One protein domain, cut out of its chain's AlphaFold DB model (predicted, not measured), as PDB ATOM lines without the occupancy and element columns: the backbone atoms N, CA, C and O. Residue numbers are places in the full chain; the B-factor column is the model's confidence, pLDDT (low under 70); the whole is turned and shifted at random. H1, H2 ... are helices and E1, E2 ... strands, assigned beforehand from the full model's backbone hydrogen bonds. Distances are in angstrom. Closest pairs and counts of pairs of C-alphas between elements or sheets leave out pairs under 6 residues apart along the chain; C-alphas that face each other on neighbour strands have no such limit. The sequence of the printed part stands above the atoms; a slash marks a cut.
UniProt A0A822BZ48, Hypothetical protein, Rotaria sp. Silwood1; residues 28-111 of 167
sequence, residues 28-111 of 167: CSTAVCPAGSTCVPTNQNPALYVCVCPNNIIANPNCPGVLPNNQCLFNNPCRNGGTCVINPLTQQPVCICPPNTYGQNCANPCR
ATOM      1  N   CYS A  28     625.364 543.588 462.774       81.50
ATOM      2  CA  CYS A  28     625.742 542.379 462.044       81.50
ATOM      3  C   CYS A  28     627.207 542.364 461.587       81.50
ATOM      4  O   CYS A  28     627.735 541.287 461.335       81.50
ATOM      5  N   SER A  29     627.893 543.514 461.524       80.31
ATOM      6  CA  SER A  29     629.331 543.561 461.218       80.31
ATOM      7  C   SER A  29     630.208 542.930 462.304       80.31
ATOM      8  O   SER A  29     631.311 542.479 462.019       80.31
ATOM      9  N   THR A  30     629.730 542.919 463.547       80.00
ATOM     10  CA  THR A  30     630.433 542.375 464.721       80.00
ATOM     11  C   THR A  30     629.633 541.260 465.394       80.00
ATOM     12  O   THR A  30     629.927 540.873 466.524       80.00
ATOM     13  N   ALA A  31     628.591 540.762 464.727       82.56
ATOM     14  CA  ALA A  31     627.716 539.742 465.270       82.56
ATOM     15  C   ALA A  31     628.415 538.387 465.337       82.56
ATOM     16  O   ALA A  31     629.048 537.948 464.377       82.56
ATOM     17  N   VAL A  32     628.235 537.691 466.458       87.38
ATOM     18  CA  VAL A  32     628.689 536.311 466.618       87.38
ATOM     19  C   VAL A  32     627.466 535.412 466.541       87.38
ATOM     20  O   VAL A  32     626.710 535.284 467.501       87.38
ATOM     21  N   CYS A  33     627.266 534.816 465.370       88.25
ATOM     22  CA  CYS A  33     626.165 533.902 465.100       88.25
ATOM     23  C   CYS A  33     626.675 532.465 464.892       88.25
ATOM     24  O   CYS A  33     627.780 532.283 464.375       88.25
ATOM     25  N   PRO A  34     625.896 531.429 465.262       89.75
ATOM     26  CA  PRO A  34     626.254 530.036 464.995       89.75
ATOM     27  C   PRO A  34     626.530 529.760 463.514       89.75
ATOM     28  O   PRO A  34     625.940 530.392 462.633       89.75
ATOM     29  N   ALA A  35     627.383 528.778 463.222       87.25
ATOM     30  CA  ALA A  35     627.703 528.407 461.847       87.25
ATOM     31  C   ALA A  35     626.434 528.075 461.037       87.25
ATOM     32  O   ALA A  35     625.550 527.356 461.505       87.25
ATOM     33  N   GLY A  36     626.343 528.617 459.820       87.12
ATOM     34  CA  GLY A  36     625.194 528.433 458.929       87.12
ATOM     35  C   GLY A  36     623.962 529.281 459.265       87.12
ATOM     36  O   GLY A  36     622.968 529.192 458.554       87.12
ATOM     37  N   SER A  37     624.003 530.109 460.312       91.75
ATOM     38  CA  SER A  37     622.931 531.067 460.599       91.75
ATOM     39  C   SER A  37     623.178 532.424 459.932       91.75
ATOM     40  O   SER A  37     624.308 532.792 459.613       91.75
ATOM     41  N   THR A  38     622.098 533.163 459.697       90.62
ATOM     42  CA  THR A  38     622.108 534.496 459.090       90.62
ATOM     43  C   THR A  38     621.893 535.550 460.166       90.62
ATOM     44  O   THR A  38     620.954 535.445 460.956       90.62
ATOM     45  N   CYS A  39     622.731 536.584 460.194       88.19
ATOM     46  CA  CYS A  39     622.494 537.741 461.051       88.19
ATOM     47  C   CYS A  39     621.435 538.657 460.434       88.19
ATOM     48  O   CYS A  39     621.543 539.032 459.266       88.19
ATOM     49  N   VAL A  40     620.440 539.041 461.231       85.19
ATOM     50  CA  VAL A  40     619.403 539.995 460.840       85.19
ATOM     51  C   VAL A  40     619.389 541.148 461.853       85.19
ATOM     52  O   VAL A  40     619.237 540.894 463.052       85.19
ATOM     53  N   PRO A  41     619.557 542.411 461.419       74.94
ATOM     54  CA  PRO A  41     619.442 543.562 462.309       74.94
ATOM     55  C   PRO A  41     617.995 543.728 462.786       74.94
ATOM     56  O   PRO A  41     617.054 543.414 462.055       74.94
ATOM     57  N   THR A  42     617.798 544.237 464.005       68.81
ATOM     58  CA  THR A  42     616.452 544.535 464.511       68.81
ATOM     59  C   THR A  42     616.134 546.021 464.353       68.81
ATOM     60  O   THR A  42     616.941 546.878 464.701       68.81
ATOM     61  N   ASN A  43     614.929 546.343 463.879       58.00
ATOM     62  CA  ASN A  43     614.468 547.736 463.799       58.00
ATOM     63  C   ASN A  43     614.078 548.323 465.164       58.00
ATOM     64  O   ASN A  43     613.846 549.517 465.271       58.00
ATOM     65  N   GLN A  44     613.929 547.485 466.194       53.34
ATOM     66  CA  GLN A  44     613.498 547.918 467.529       53.34
ATOM     67  C   GLN A  44     614.627 548.544 468.332       53.34
ATOM     68  O   GLN A  44     614.401 549.392 469.190       53.34
ATOM     69  N   ASN A  45     615.843 548.085 468.069       55.75
ATOM     70  CA  ASN A  45     617.051 548.657 468.600       55.75
ATOM     71  C   ASN A  45     618.151 548.349 467.584       55.75
ATOM     72  O   ASN A  45     618.569 547.197 467.484       55.75
ATOM     73  N   PRO A  46     618.637 549.338 466.830       51.22
ATOM     74  CA  PRO A  46     619.708 549.106 465.869       51.22
ATOM     75  C   PRO A  46     621.036 548.699 466.538       51.22
ATOM     76  O   PRO A  46     621.943 548.250 465.845       51.22
ATOM     77  N   ALA A  47     621.142 548.765 467.876       53.16
ATOM     78  CA  ALA A  47     622.219 548.147 468.653       53.16
ATOM     79  C   ALA A  47     621.994 546.643 468.930       53.16
ATOM     80  O   ALA A  47     622.813 546.012 469.597       53.16
ATOM     81  N   LEU A  48     620.901 546.051 468.442       64.56
ATOM     82  CA  LEU A  48     620.572 544.636 468.585       64.56
ATOM     83  C   LEU A  48     620.425 543.969 467.213       64.56
ATOM     84  O   LEU A  48     619.800 544.490 466.286       64.56
ATOM     85  N   TYR A  49     620.967 542.760 467.124       78.50
ATOM     86  CA  TYR A  49     620.811 541.835 466.010       78.50
ATOM     87  C   TYR A  49     620.278 540.500 466.529       78.50
ATOM     88  O   TYR A  49     620.395 540.190 467.716       78.50
ATOM     89  N   VAL A  50     619.709 539.694 465.638       83.38
ATOM     90  CA  VAL A  50     619.323 538.311 465.927       83.38
ATOM     91  C   VAL A  50     619.948 537.369 464.911       83.38
ATOM     92  O   VAL A  50     620.079 537.697 463.732       83.38
ATOM     93  N   CYS A  51     620.334 536.184 465.369       89.75
ATOM     94  CA  CYS A  51     620.840 535.123 464.509       89.75
ATOM     95  C   CYS A  51     619.685 534.191 464.134       89.75
ATOM     96  O   CYS A  51     618.980 533.680 465.007       89.75
ATOM     97  N   VAL A  52     619.495 533.970 462.838       91.38
ATOM     98  CA  VAL A  52     618.407 533.165 462.280       91.38
ATOM     99  C   VAL A  52     618.984 531.908 461.652       91.38
ATOM    100  O   VAL A  52     619.799 531.972 460.736       91.38
ATOM    101  N   CYS A  53     618.576 530.749 462.151       92.81
ATOM    102  CA  CYS A  53     619.009 529.458 461.631       92.81
ATOM    103  C   CYS A  53     618.375 529.149 460.261       92.81
ATOM    104  O   CYS A  53     617.328 529.715 459.940       92.81
ATOM    105  N   PRO A  54     618.937 528.213 459.467       91.38
ATOM    106  CA  PRO A  54     618.411 527.842 458.142       91.38
ATOM    107  C   PRO A  54     616.942 527.406 458.131       91.38
ATOM    108  O   PRO A  54     616.256 527.504 457.121       91.38
ATOM    109  N   ASN A  55     616.453 526.915 459.267       90.44
ATOM    110  CA  ASN A  55     615.068 526.527 459.482       90.44
ATOM    111  C   ASN A  55     614.186 527.697 459.953       90.44
ATOM    112  O   ASN A  55     613.109 527.447 460.471       90.44
ATOM    113  N   ASN A  56     614.595 528.958 459.792       92.38
ATOM    114  CA  ASN A  56     613.835 530.140 460.216       92.38
ATOM    115  C   ASN A  56     613.475 530.124 461.710       92.38
ATOM    116  O   ASN A  56     612.362 530.474 462.101       92.38
ATOM    117  N   ILE A  57     614.408 529.701 462.561       91.38
ATOM    118  CA  ILE A  57     614.256 529.736 464.021       91.38
ATOM    119  C   ILE A  57     615.323 530.662 464.601       91.38
ATOM    120  O   ILE A  57     616.463 530.670 464.133       91.38
ATOM    121  N   ILE A  58     614.957 531.442 465.617       88.94
ATOM    122  CA  ILE A  58     615.917 532.272 466.355       88.94
ATOM    123  C   ILE A  58     616.922 531.359 467.071       88.94
ATOM    124  O   ILE A  58     616.531 530.451 467.808       88.94
ATOM    125  N   ALA A  59     618.216 531.615 466.872       87.00
ATOM    126  CA  ALA A  59     619.285 530.905 467.563       87.00
ATOM    127  C   ALA A  59     619.460 531.429 468.995       87.00
ATOM    128  O   ALA A  59     619.477 532.640 469.217       87.00
ATOM    129  N   ASN A  60     619.635 530.524 469.961       76.31
ATOM    130  CA  ASN A  60     620.033 530.879 471.325       76.31
ATOM    131  C   ASN A  60     620.544 529.651 472.101       76.31
ATOM    132  O   ASN A  60     619.738 528.788 472.450       76.31
ATOM    133  N   PRO A  61     621.838 529.559 472.456       73.94
ATOM    134  CA  PRO A  61     623.026 530.052 471.748       73.94
ATOM    135  C   PRO A  61     623.368 529.200 470.512       73.94
ATOM    136  O   PRO A  61     624.199 529.589 469.704       73.94
ATOM    137  N   ASN A  62     622.724 528.042 470.361       86.31
ATOM    138  CA  ASN A  62     622.866 527.143 469.221       86.31
ATOM    139  C   ASN A  62     621.594 527.166 468.370       86.31
ATOM    140  O   ASN A  62     620.544 527.644 468.812       86.31
ATOM    141  N   CYS A  63     621.680 526.611 467.161       88.38
ATOM    142  CA  CYS A  63     620.488 526.372 466.364       88.38
ATOM    143  C   CYS A  63     619.661 525.236 466.972       88.38
ATOM    144  O   CYS A  63     620.185 524.130 467.137       88.38
ATOM    145  N   PRO A  64     618.383 525.480 467.308       84.81
ATOM    146  CA  PRO A  64     617.503 524.407 467.730       84.81
ATOM    147  C   PRO A  64     617.242 523.443 466.566       84.81
ATOM    148  O   PRO A  64     617.378 523.794 465.387       84.81
ATOM    149  N   GLY A  65     616.842 522.219 466.914       84.62
ATOM    150  CA  GLY A  65     616.396 521.225 465.943       84.62
ATOM    151  C   GLY A  65     615.184 521.695 465.132       84.62
ATOM    152  O   GLY A  65     614.587 522.743 465.387       84.62
ATOM    153  N   VAL A  66     614.809 520.906 464.128       83.19
ATOM    154  CA  VAL A  66     613.640 521.199 463.292       83.19
ATOM    155  C   VAL A  66     612.370 521.147 464.145       83.19
ATOM    156  O   VAL A  66     612.106 520.149 464.813       83.19
ATOM    157  N   LEU A  67     611.574 522.218 464.109       83.06
ATOM    158  CA  LEU A  67     610.248 522.241 464.722       83.06
ATOM    159  C   LEU A  67     609.213 521.669 463.737       83.06
ATOM    160  O   LEU A  67     609.152 522.148 462.602       83.06
ATOM    161  N   PRO A  68     608.375 520.697 464.148       79.56
ATOM    162  CA  PRO A  68     607.425 520.033 463.252       79.56
ATOM    163  C   PRO A  68     606.333 520.975 462.718       79.56
ATOM    164  O   PRO A  68     605.883 520.807 461.591       79.56
ATOM    165  N   ASN A  69     605.958 522.008 463.483       83.75
ATOM    166  CA  ASN A  69     604.908 522.973 463.128       83.75
ATOM    167  C   ASN A  69     605.471 524.369 462.825       83.75
ATOM    168  O   ASN A  69     604.954 525.386 463.285       83.75
ATOM    169  N   ASN A  70     606.562 524.434 462.066       89.12
ATOM    170  CA  ASN A  70     607.186 525.704 461.721       89.12
ATOM    171  C   ASN A  70     606.399 526.469 460.644       89.12
ATOM    172  O   ASN A  70     606.646 526.316 459.447       89.12
ATOM    173  N   GLN A  71     605.499 527.351 461.083       90.81
ATOM    174  CA  GLN A  71     604.669 528.163 460.190       90.81
ATOM    175  C   GLN A  71     605.475 529.000 459.189       90.81
ATOM    176  O   GLN A  71     604.999 529.215 458.078       90.81
ATOM    177  N   CYS A  72     606.704 529.419 459.511       92.31
ATOM    178  CA  CYS A  72     607.525 530.199 458.582       92.31
ATOM    179  C   CYS A  72     607.926 529.425 457.315       92.31
ATOM    180  O   CYS A  72     608.275 530.058 456.323       92.31
ATOM    181  N   LEU A  73     607.886 528.084 457.325       90.31
ATOM    182  CA  LEU A  73     608.272 527.256 456.174       90.31
ATOM    183  C   LEU A  73     607.131 527.011 455.178       90.31
ATOM    184  O   LEU A  73     607.404 526.763 454.007       90.31
ATOM    185  N   PHE A  74     605.873 527.073 455.618       89.19
ATOM    186  CA  PHE A  74     604.717 526.734 454.775       89.19
ATOM    187  C   PHE A  74     603.614 527.802 454.747       89.19
ATOM    188  O   PHE A  74     602.752 527.751 453.875       89.19
ATOM    189  N   ASN A  75     603.618 528.779 455.662       90.75
ATOM    190  CA  ASN A  75     602.651 529.878 455.698       90.75
ATOM    191  C   ASN A  75     603.253 531.138 456.349       90.75
ATOM    192  O   ASN A  75     602.969 531.451 457.506       90.75
ATOM    193  N   ASN A  76     604.109 531.850 455.608       91.50
ATOM    194  CA  ASN A  76     604.759 533.065 456.095       91.50
ATOM    195  C   ASN A  76     603.716 534.183 456.360       91.50
ATOM    196  O   ASN A  76     603.107 534.676 455.409       91.50
ATOM    197  N   PRO A  77     603.523 534.625 457.621       92.44
ATOM    198  CA  PRO A  77     602.553 535.661 457.967       92.44
ATOM    199  C   PRO A  77     603.078 537.086 457.733       92.44
ATOM    200  O   PRO A  77     602.304 538.040 457.831       92.44
ATOM    201  N   CYS A  78     604.372 537.256 457.465       92.19
ATOM    202  CA  CYS A  78     605.022 538.554 457.356       92.19
ATOM    203  C   CYS A  78     604.774 539.197 455.989       92.19
ATOM    204  O   CYS A  78     604.854 538.556 454.943       92.19
ATOM    205  N   ARG A  79     604.484 540.498 455.995       93.12
ATOM    206  CA  ARG A  79     604.235 541.317 454.804       93.12
ATOM    207  C   ARG A  79     605.411 542.246 454.520       93.12
ATOM    208  O   ARG A  79     606.332 542.359 455.323       93.12
ATOM    209  N   ASN A  80     605.361 542.905 453.361       90.44
ATOM    210  CA  ASN A  80     606.308 543.943 452.941       90.44
ATOM    211  C   ASN A  80     607.790 543.530 453.021       90.44
ATOM    212  O   ASN A  80     608.640 544.370 453.278       90.44
ATOM    213  N   GLY A  81     608.103 542.245 452.810       88.56
ATOM    214  CA  GLY A  81     609.477 541.730 452.881       88.56
ATOM    215  C   GLY A  81     609.980 541.418 454.296       88.56
ATOM    216  O   GLY A  81     611.183 541.288 454.488       88.56
ATOM    217  N   GLY A  82     609.085 541.304 455.285       87.56
ATOM    218  CA  GLY A  82     609.421 540.843 456.635       87.56
ATOM    219  C   GLY A  82     610.021 539.438 456.676       87.56
ATOM    220  O   GLY A  82     609.533 538.520 456.013       87.56
ATOM    221  N   THR A  83     611.042 539.264 457.513       88.69
ATOM    222  CA  THR A  83     611.655 537.961 457.787       88.69
ATOM    223  C   THR A  83     610.840 537.240 458.857       88.69
ATOM    224  O   THR A  83     610.745 537.713 459.991       88.69
ATOM    225  N   CYS A  84     610.253 536.094 458.506       92.00
ATOM    226  CA  CYS A  84     609.562 535.236 459.467       92.00
ATOM    227  C   CYS A  84     610.564 534.394 460.240       92.00
ATOM    228  O   CYS A  84     611.388 533.706 459.640       92.00
ATOM    229  N   VAL A  85     610.443 534.408 461.563       91.56
ATOM    230  CA  VAL A  85     611.209 533.540 462.452       91.56
ATOM    231  C   VAL A  85     610.305 532.917 463.504       91.56
ATOM    232  O   VAL A  85     609.358 533.542 463.972       91.56
ATOM    233  N   ILE A  86     610.603 531.692 463.919       91.00
ATOM    234  CA  ILE A  86     609.952 531.080 465.073       91.00
ATOM    235  C   ILE A  86     610.711 531.460 466.338       91.00
ATOM    236  O   ILE A  86     611.934 531.311 466.429       91.00
ATOM    237  N   ASN A  87     609.967 531.916 467.339       86.88
ATOM    238  CA  ASN A  87     610.478 532.032 468.693       86.88
ATOM    239  C   ASN A  87     610.527 530.626 469.322       86.88
ATOM    240  O   ASN A  87     609.473 530.015 469.494       86.88
ATOM    241  N   PRO A  88     611.709 530.100 469.692       82.44
ATOM    242  CA  PRO A  88     611.831 528.728 470.184       82.44
ATOM    243  C   PRO A  88     611.121 528.494 471.527       82.44
ATOM    244  O   PRO A  88     610.784 527.356 471.836       82.44
ATOM    245  N   LEU A  89     610.867 529.546 472.316       82.50
ATOM    246  CA  LEU A  89     610.185 529.438 473.610       82.50
ATOM    247  C   LEU A  89     608.665 529.376 473.463       82.50
ATOM    248  O   LEU A  89     608.012 528.595 474.147       82.50
ATOM    249  N   THR A  90     608.092 530.210 472.593       85.25
ATOM    250  CA  THR A  90     606.633 530.276 472.399       85.25
ATOM    251  C   THR A  90     606.145 529.406 471.247       85.25
ATOM    252  O   THR A  90     604.946 529.176 471.135       85.25
ATOM    253  N   GLN A  91     607.056 528.951 470.381       85.50
ATOM    254  CA  GLN A  91     606.777 528.276 469.109       85.50
ATOM    255  C   GLN A  91     605.864 529.078 468.169       85.50
ATOM    256  O   GLN A  91     605.280 528.526 467.239       85.50
ATOM    257  N   GLN A  92     605.749 530.388 468.389       88.12
ATOM    258  CA  GLN A  92     604.944 531.271 467.553       88.12
ATOM    259  C   GLN A  92     605.811 531.975 466.503       88.12
ATOM    260  O   GLN A  92     606.974 532.297 466.787       88.12
ATOM    261  N   PRO A  93     605.252 532.248 465.311       89.88
ATOM    262  CA  PRO A  93     605.916 533.056 464.307       89.88
ATOM    263  C   PRO A  93     605.981 534.516 464.746       89.88
ATOM    264  O   PRO A  93     605.013 535.097 465.243       89.88
ATOM    265  N   VAL A  94     607.142 535.111 464.523       88.50
ATOM    266  CA  VAL A  94     607.459 536.509 464.781       88.50
ATOM    267  C   VAL A  94     608.025 537.094 463.495       88.50
ATOM    268  O   VAL A  94     608.829 536.458 462.815       88.50
ATOM    269  N   CYS A  95     607.603 538.309 463.155       88.75
ATOM    270  CA  CYS A  95     608.100 539.008 461.981       88.75
ATOM    271  C   CYS A  95     609.150 540.041 462.371       88.75
ATOM    272  O   CYS A  95     608.871 540.968 463.132       88.75
ATOM    273  N   ILE A  96     610.343 539.904 461.798       85.44
ATOM    274  CA  ILE A  96     611.364 540.945 461.816       85.44
ATOM    275  C   ILE A  96     611.096 541.834 460.605       85.44
ATOM    276  O   ILE A  96     611.260 541.414 459.458       85.44
ATOM    277  N   CYS A  97     610.613 543.043 460.861       83.19
ATOM    278  CA  CYS A  97     610.231 543.958 459.794       83.19
ATOM    279  C   CYS A  97     611.458 544.577 459.123       83.19
ATOM    280  O   CYS A  97     612.430 544.871 459.813       83.19
ATOM    281  N   PRO A  98     611.438 544.813 457.801       78.75
ATOM    282  CA  PRO A  98     612.454 545.619 457.147       78.75
ATOM    283  C   PRO A  98     612.292 547.097 457.516       78.75
ATOM    284  O   PRO A  98     611.227 547.498 458.011       78.75
ATOM    285  N   PRO A  99     613.324 547.923 457.265       76.06
ATOM    286  CA  PRO A  99     613.248 549.361 457.475       76.06
ATOM    287  C   PRO A  99     611.992 549.960 456.843       76.06
ATOM    288  O   PRO A  99     611.551 549.542 455.772       76.06
ATOM    289  N   ASN A 100     611.431 550.972 457.498       74.69
ATOM    290  CA  ASN A 100     610.218 551.665 457.064       74.69
ATOM    291  C   ASN A 100     608.925 550.827 457.112       74.69
ATOM    292  O   ASN A 100     607.927 551.226 456.513       74.69
ATOM    293  N   THR A 101     608.887 549.709 457.842       78.81
ATOM    294  CA  THR A 101     607.646 548.956 458.086       78.81
ATOM    295  C   THR A 101     607.520 548.522 459.541       78.81
ATOM    296  O   THR A 101     608.514 548.382 460.249       78.81
ATOM    297  N   TYR A 102     606.281 548.331 459.993       78.81
ATOM    298  CA  TYR A 102     605.966 548.002 461.377       78.81
ATOM    299  C   TYR A 102     604.674 547.195 461.527       78.81
ATOM    300  O   TYR A 102     603.895 547.003 460.587       78.81
ATOM    301  N   GLY A 103     604.414 546.775 462.764       77.06
ATOM    302  CA  GLY A 103     603.276 545.942 463.146       77.06
ATOM    303  C   GLY A 103     603.679 544.480 463.314       77.06
ATOM    304  O   GLY A 103     604.769 544.079 462.918       77.06
ATOM    305  N   GLN A 104     602.786 543.674 463.890       84.56
ATOM    306  CA  GLN A 104     603.042 542.256 464.184       84.56
ATOM    307  C   GLN A 104     603.439 541.446 462.940       84.56
ATOM    308  O   GLN A 104     604.217 540.505 463.033       84.56
ATOM    309  N   ASN A 105     602.905 541.824 461.781       89.00
ATOM    310  CA  ASN A 105     603.161 541.197 460.491       89.00
ATOM    311  C   ASN A 105     603.808 542.154 459.481       89.00
ATOM    312  O   ASN A 105     603.747 541.896 458.283       89.00
ATOM    313  N   CYS A 106     604.375 543.277 459.931       88.31
ATOM    314  CA  CYS A 106     605.019 544.274 459.066       88.31
ATOM    315  C   CYS A 106     604.109 544.871 457.980       88.31
ATOM    316  O   CYS A 106     604.598 545.403 456.986       88.31
ATOM    317  N   ALA A 107     602.783 544.793 458.142       89.69
ATOM    318  CA  ALA A 107     601.824 545.271 457.146       89.69
ATOM    319  C   ALA A 107     601.820 546.792 456.984       89.69
ATOM    320  O   ALA A 107     601.427 547.295 455.932       89.69
ATOM    321  N   ASN A 108     602.231 547.527 458.016       83.88
ATOM    322  CA  ASN A 108     602.037 548.962 458.060       83.88
ATOM    323  C   ASN A 108     603.321 549.700 457.639       83.88
ATOM    324  O   ASN A 108     604.388 549.405 458.180       83.88
ATOM    325  N   PRO A 109     603.249 550.679 456.723       81.44
ATOM    326  CA  PRO A 109     604.405 551.478 456.326       81.44
ATOM    327  C   PRO A 109     604.708 552.603 457.331       81.44
ATOM    328  O   PRO A 109     603.811 553.259 457.870       81.44
ATOM    329  N   CYS A 110     605.989 552.874 457.569       77.50
ATOM    330  CA  CYS A 110     606.440 554.093 458.232       77.50
ATOM    331  C   CYS A 110     606.155 555.300 457.337       77.50
ATOM    332  O   CYS A 110     606.223 555.214 456.111       77.50
ATOM    333  N   ARG A 111     605.805 556.435 457.949       76.25
ATOM    334  CA  ARG A 111     605.567 557.666 457.193       76.25
ATOM    335  C   ARG A 111     606.888 558.403 457.002       76.25
ATOM    336  O   ARG A 111     607.584 558.567 457.993       76.25
TER     337      ARG A 111
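What this domain is: This is residues 28 to 111 of the 167 residues of the protein "Hypothetical protein" of Rotaria sp. Silwood1 (UniProt A0A822BZ48). There is little regular structure here: two small hairpins, E1 with E2 and E3 with E4, stand in a chain made mostly of loops, with the four-residue helix H1 near E3. Beyond E4, residues 101 to 102 pair briefly, antiparallel, with 108 to 109. The printed part has 84 residues, 20 in named elements, in the order E1, E2, H1, E3, E4; it is mostly strand and compact, radius of gyration of the C-alphas 12.6 A, spans 38 by 32 by 18 A.

How they stand to each other: Look first at E1, residues 38 to 41, and E2, residues 49 to 52, an antiparallel hairpin with N 38 and O 52 within hydrogen-bond range at 2.8 A. H1, residues 71 to 74, is too short for an O i to N i+4 pair. E3, residues 83 to 86, and E4, residues 93 to 96, form another antiparallel hairpin, N 85 to O 94 2.9 A. The closest C-alphas of H1 and E3, Cys 72 and Cys 84, are 5.5 A apart.

Where its parts are: Find C-alpha 38 at (622.108, 534.496, 459.090), where E1 begins its 10.0 A; E2 spans 9.7 A, H1 5.6 A, E3 10.2 A and E4 9.9 A, and E4 ends at C-alpha 96 at (611.364, 540.945, 461.816).

The domain as a whole: The printed part has no cut; the link E2 to H1 is long, and residues 42 to 48 have pLDDT under 70.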